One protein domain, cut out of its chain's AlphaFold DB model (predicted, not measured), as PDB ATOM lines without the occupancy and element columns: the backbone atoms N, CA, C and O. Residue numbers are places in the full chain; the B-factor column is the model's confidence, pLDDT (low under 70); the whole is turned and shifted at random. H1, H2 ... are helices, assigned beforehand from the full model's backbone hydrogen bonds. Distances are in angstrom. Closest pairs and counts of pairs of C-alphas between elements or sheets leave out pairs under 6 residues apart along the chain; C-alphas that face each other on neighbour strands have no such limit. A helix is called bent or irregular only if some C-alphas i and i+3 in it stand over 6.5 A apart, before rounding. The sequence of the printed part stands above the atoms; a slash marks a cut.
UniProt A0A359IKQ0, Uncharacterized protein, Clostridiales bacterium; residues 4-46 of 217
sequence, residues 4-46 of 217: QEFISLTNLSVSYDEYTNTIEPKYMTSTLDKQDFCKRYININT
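What this domain is: This is residues 4 to 46 of the 217 residues of an uncharacterized protein of Clostridiales bacterium (UniProt A0A359IKQ0). Look for a small frame of three helices: H1 and H3 meet at a steep angle on one side, and the longest, H2, spans the other side, apart from H1 and near H3. The printed part has 43 residues, with H1, H2 and H3 in that order and no named strand: all helix. It is compact, with a radius of gyration of the C-alphas of 9.5 A, and rounded, spanning 23 by 19 by 18 A.

How they stand to each other: Start with H1, residues 4 to 10, which touches H3, residues 34 to 45; their closest C-alphas, of Thr 10 and Cys 38, are 6.0 A apart. They run the same way at a steep tilt of 61 degrees. H2, residues 16 to 29, is apart from H1. H2 is close to H3 but not clearly touching: their closest C-alphas, of Tyr 27 and Phe 37, are 6.9 A apart. These two run opposite ways at a steep tilt of 60 degrees. In H1 and H3 every O i to N i+4 pair is within hydrogen-bond range; in H2, 7 of 10 are.

Where its parts are: Find C-alpha 4 at (148.651, 206.378, 174.274), where H1 begins. H2 runs 18.7 A from C-alpha 16 at (143.374, 214.870, 174.045), and is only just irregular: C-alphas 21 and 24 are 6.8 A apart. H3 runs 16.4 A to C-alpha 45 at (154.240, 218.286, 186.591).

The domain as a whole: The C-alphas farthest apart, of Ser 13 and Thr 31, are 24.0 A apart. Both links are tight, and the printed part has no cut. No printed residue is under 70 in pLDDT.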
ATOM      1  N   GLN A   4     148.669 207.681 173.594       92.88
ATOM      2  CA  GLN A   4     148.651 206.378 174.274       92.88
ATOM      3  C   GLN A   4     150.045 205.933 174.734       92.88
ATOM      4  O   GLN A   4     150.181 205.290 175.769       92.88
ATOM      5  N   GLU A   5     151.081 206.292 173.975       92.38
ATOM      6  CA  GLU A   5     152.475 206.011 174.320       92.38
ATOM      7  C   GLU A   5     152.958 206.939 175.444       92.38
ATOM      8  O   GLU A   5     153.649 206.502 176.356       92.38
ATOM      9  N   PHE A   6     152.522 208.201 175.450       92.06
ATOM     10  CA  PHE A   6     152.783 209.112 176.567       92.06
ATOM     11  C   PHE A   6     152.110 208.636 177.861       92.06
ATOM     12  O   PHE A   6     152.754 208.577 178.908       92.06
ATOM     13  N   ILE A   7     150.829 208.264 177.800       91.69
ATOM     14  CA  ILE A   7     150.083 207.766 178.964       91.69
ATOM     15  C   ILE A   7     150.736 206.491 179.505       91.69
ATOM     16  O   ILE A   7     150.877 206.354 180.716       91.69
ATOM     17  N   SER A   8     151.183 205.578 178.635       90.94
ATOM     18  CA  SER A   8     151.830 204.339 179.081       90.94
ATOM     19  C   SER A   8     153.204 204.565 179.718       90.94
ATOM     20  O   SER A   8     153.554 203.862 180.664       90.94
ATOM     21  N   LEU A   9     153.973 205.550 179.242       89.50
ATOM     22  CA  LEU A   9     155.286 205.890 179.797       89.50
ATOM     23  C   LEU A   9     155.200 206.719 181.084       89.50
ATOM     24  O   LEU A   9     156.101 206.641 181.918       89.50
ATOM     25  N   THR A  10     154.140 207.513 181.255       87.00
ATOM     26  CA  THR A  10     154.019 208.455 182.379       87.00
ATOM     27  C   THR A  10     153.033 208.038 183.460       87.00
ATOM     28  O   THR A  10     153.125 208.524 184.586       87.00
ATOM     29  N   ASN A  11     152.084 207.154 183.138       86.81
ATOM     30  CA  ASN A  11     150.898 206.867 183.948       86.81
ATOM     31  C   ASN A  11     150.072 208.118 184.317       86.81
ATOM     32  O   ASN A  11     149.282 208.077 185.262       86.81
ATOM     33  N   LEU A  12     150.236 209.231 183.592       85.62
ATOM     34  CA  LEU A  12     149.448 210.446 183.787       85.62
ATOM     35  C   LEU A  12     148.146 210.361 182.987       85.62
ATOM     36  O   LEU A  12     148.126 209.908 181.842       85.62
ATOM     37  N   SER A  13     147.050 210.821 183.590       87.12
ATOM     38  CA  SER A  13     145.792 211.020 182.875       87.12
ATOM     39  C   SER A  13     145.813 212.406 182.241       87.12
ATOM     40  O   SER A  13     145.850 213.398 182.960       87.12
ATOM     41  N   VAL A  14     145.821 212.453 180.910       86.38
ATOM     42  CA  VAL A  14     145.885 213.686 180.114       86.38
ATOM     43  C   VAL A  14     144.759 213.652 179.086       86.38
ATOM     44  O   VAL A  14     144.502 212.612 178.470       86.38
ATOM     45  N   SER A  15     144.065 214.777 178.914       91.56
ATOM     46  CA  SER A  15     143.045 214.912 177.867       91.56
ATOM     47  C   SER A  15     143.672 214.996 176.468       91.56
ATOM     48  O   SER A  15     144.850 215.317 176.320       91.56
ATOM     49  N   TYR A  16     142.888 214.718 175.421       90.19
ATOM     50  CA  TYR A  16     143.374 214.870 174.045       90.19
ATOM     51  C   TYR A  16     143.799 216.313 173.754       90.19
ATOM     52  O   TYR A  16     144.902 216.520 173.265       90.19
ATOM     53  N   ASP A  17     142.975 217.289 174.145       90.00
ATOM     54  CA  ASP A  17     143.249 218.710 173.918       90.00
ATOM     55  C   ASP A  17     144.500 219.183 174.668       90.00
ATOM     56  O   ASP A  17     145.320 219.912 174.117       90.00
ATOM     57  N   GLU A  18     144.681 218.756 175.918       86.69
ATOM     58  CA  GLU A  18     145.901 219.042 176.679       86.69
ATOM     59  C   GLU A  18     147.124 218.423 175.993       86.69
ATOM     60  O   GLU A  18     148.133 219.104 175.802       86.69
ATOM     61  N   TYR A  19     147.027 217.168 175.544       90.19
ATOM     62  CA  TYR A  19     148.121 216.508 174.841       90.19
ATOM     63  C   TYR A  19     148.516 217.253 173.564       90.19
ATOM     64  O   TYR A  19     149.683 217.604 173.408       90.19
ATOM     65  N   THR A  20     147.563 217.523 172.669       87.75
ATOM     66  CA  THR A  20     147.847 218.119 171.356       87.75
ATOM     67  C   THR A  20     148.278 219.574 171.446       87.75
ATOM     68  O   THR A  20     149.086 220.016 170.636       87.75
ATOM     69  N   ASN A  21     147.756 220.330 172.416       84.56
ATOM     70  CA  ASN A  21     148.049 221.759 172.518       84.56
ATOM     71  C   ASN A  21     149.285 222.061 173.372       84.56
ATOM     72  O   ASN A  21     149.876 223.121 173.200       84.56
ATOM     73  N   THR A  22     149.685 221.167 174.285       82.31
ATOM     74  CA  THR A  22     150.767 221.468 175.243       82.31
ATOM     75  C   THR A  22     151.899 220.446 175.250       82.31
ATOM     76  O   THR A  22     153.062 220.835 175.308       82.31
ATOM     77  N   ILE A  23     151.603 219.147 175.166       85.75
ATOM     78  CA  ILE A  23     152.608 218.088 175.366       85.75
ATOM     79  C   ILE A  23     153.267 217.696 174.047       85.75
ATOM     80  O   ILE A  23     154.491 217.604 173.956       85.75
ATOM     81  N   GLU A  24     152.460 217.453 173.015       86.19
ATOM     82  CA  GLU A  24     152.925 217.037 171.698       86.19
ATOM     83  C   GLU A  24     153.829 218.088 171.040       86.19
ATOM     84  O   GLU A  24     154.912 217.696 170.603       86.19
ATOM     85  N   PRO A  25     153.496 219.398 171.028       83.69
ATOM     86  CA  PRO A  25     154.374 220.410 170.448       83.69
ATOM     87  C   PRO A  25     155.747 220.442 171.128       83.69
ATOM     88  O   PRO A  25     156.759 220.394 170.434       83.69
ATOM     89  N   LYS A  26     155.785 220.403 172.470       81.38
ATOM     90  CA  LYS A  26     157.031 220.376 173.258       81.38
ATOM     91  C   LYS A  26     157.868 219.128 172.996       81.38
ATOM     92  O   LYS A  26     159.091 219.190 172.951       81.38
ATOM     93  N   TYR A  27     157.223 217.974 172.818       81.75
ATOM     94  CA  TYR A  27     157.939 216.758 172.440       81.75
ATOM     95  C   TYR A  27     158.518 216.856 171.023       81.75
ATOM     96  O   TYR A  27     159.629 216.397 170.787       81.75
ATOM     97  N   MET A  28     157.775 217.436 170.079       80.50
ATOM     98  CA  MET A  28     158.186 217.536 168.674       80.50
ATOM     99  C   MET A  28     159.335 218.525 168.448       80.50
ATOM    100  O   MET A  28     160.076 218.365 167.479       80.50
ATOM    101  N   THR A  29     159.489 219.526 169.317       74.81
ATOM    102  CA  THR A  29     160.621 220.467 169.301       74.81
ATOM    103  C   THR A  29     161.819 219.984 170.120       74.81
ATOM    104  O   THR A  29     162.920 220.490 169.941       74.81
ATOM    105  N   SER A  30     161.626 218.991 170.988       71.25
ATOM    106  CA  SER A  30     162.662 218.440 171.859       71.25
ATOM    107  C   SER A  30     163.593 217.464 171.124       71.25
ATOM    108  O   SER A  30     163.152 216.605 170.362       71.25
ATOM    109  N   THR A  31     164.886 217.512 171.450       72.50
ATOM    110  CA  THR A  31     165.908 216.539 171.009       72.50
ATOM    111  C   THR A  31     165.969 215.272 171.868       72.50
ATOM    112  O   THR A  31     166.658 214.311 171.514       72.50
ATOM    113  N   LEU A  32     165.236 215.241 172.984       72.69
ATOM    114  CA  LEU A  32     165.165 214.096 173.892       72.69
ATOM    115  C   LEU A  32     164.460 212.903 173.250       72.69
ATOM    116  O   LEU A  32     163.485 213.044 172.502       72.69
ATOM    117  N   ASP A  33     164.887 211.700 173.629       82.88
ATOM    118  CA  ASP A  33     164.102 210.516 173.325       82.88
ATOM    119  C   ASP A  33     162.786 210.485 174.126       82.88
ATOM    120  O   ASP A  33     162.536 211.273 175.044       82.88
ATOM    121  N   LYS A  34     161.899 209.562 173.748       85.44
ATOM    122  CA  LYS A  34     160.565 209.443 174.350       85.44
ATOM    123  C   LYS A  34     160.612 209.195 175.857       85.44
ATOM    124  O   LYS A  34     159.760 209.720 176.572       85.44
ATOM    125  N   GLN A  35     161.549 208.374 176.328       85.50
ATOM    126  CA  GLN A  35     161.645 208.000 177.737       85.50
ATOM    127  C   GLN A  35     162.149 209.179 178.561       85.50
ATOM    128  O   GLN A  35     161.538 209.512 179.580       85.50
ATOM    129  N   ASP A  36     163.194 209.851 178.084       79.31
ATOM    130  CA  ASP A  36     163.764 211.010 178.760       79.31
ATOM    131  C   ASP A  36     162.790 212.188 178.793       79.31
ATOM    132  O   ASP A  36     162.594 212.787 179.854       79.31
ATOM    133  N   PHE A  37     162.088 212.468 177.687       83.38
ATOM    134  CA  PHE A  37     161.039 213.489 177.668       83.38
ATOM    135  C   PHE A  37     159.931 213.186 178.685       83.38
ATOM    136  O   PHE A  37     159.582 214.042 179.499       83.38
ATOM    137  N   CYS A  38     159.398 211.957 178.685       85.69
ATOM    138  CA  CYS A  38     158.344 211.553 179.620       85.69
ATOM    139  C   CYS A  38     158.797 211.677 181.074       85.69
ATOM    140  O   CYS A  38     158.056 212.191 181.912       85.69
ATOM    141  N   LYS A  39     160.026 211.251 181.371       82.94
ATOM    142  CA  LYS A  39     160.613 211.353 182.707       82.94
ATOM    143  C   LYS A  39     160.704 212.811 183.160       82.94
ATOM    144  O   LYS A  39     160.237 213.124 184.254       82.94
ATOM    145  N   ARG A  40     161.228 213.712 182.317       78.69
ATOM    146  CA  ARG A  40     161.289 215.154 182.624       78.69
ATOM    147  C   ARG A  40     159.896 215.748 182.824       78.69
ATOM    148  O   ARG A  40     159.673 216.455 183.802       78.69
ATOM    149  N   TYR A  41     158.939 215.398 181.965       82.25
ATOM    150  CA  TYR A  41     157.568 215.901 182.055       82.25
ATOM    151  C   TYR A  41     156.881 215.499 183.367       82.25
ATOM    152  O   TYR A  41     156.299 216.349 184.043       82.25
ATOM    153  N   ILE A  42     156.975 214.223 183.767       81.50
ATOM    154  CA  ILE A  42     156.484 213.753 185.076       81.50
ATOM    155  C   ILE A  42     157.147 214.556 186.188       81.50
ATOM    156  O   ILE A  42     156.481 214.984 187.137       81.50
ATOM    157  N   ASN A  43     158.459 214.767 186.062       78.25
ATOM    158  CA  ASN A  43     159.222 215.403 187.108       78.25
ATOM    159  C   ASN A  43     158.816 216.866 187.327       78.25
ATOM    160  O   ASN A  43     158.700 217.325 188.464       78.25
ATOM    161  N   ILE A  44     158.493 217.589 186.263       77.62
ATOM    162  CA  ILE A  44     158.005 218.967 186.351       77.62
ATOM    163  C   ILE A  44     156.562 219.018 186.868       77.62
ATOM    164  O   ILE A  44     156.257 219.803 187.767       77.62
ATOM    165  N   ASN A  45     155.685 218.138 186.388       76.81
ATOM    166  CA  ASN A  45     154.240 218.286 186.591       76.81
ATOM    167  C   ASN A  45     153.673 217.576 187.831       76.81
ATOM    168  O   ASN A  45     152.510 217.771 188.176       76.81
ATOM    169  N   THR A  46     154.463 216.774 188.550       74.94
ATOM    170  CA  THR A  46     153.994 216.122 189.788       74.94
ATOM    171  C   THR A  46     154.351 216.914 191.051       74.94
ATOM    172  O   THR A  46     155.448 217.448 191.208       74.94
TER     173      THR A  46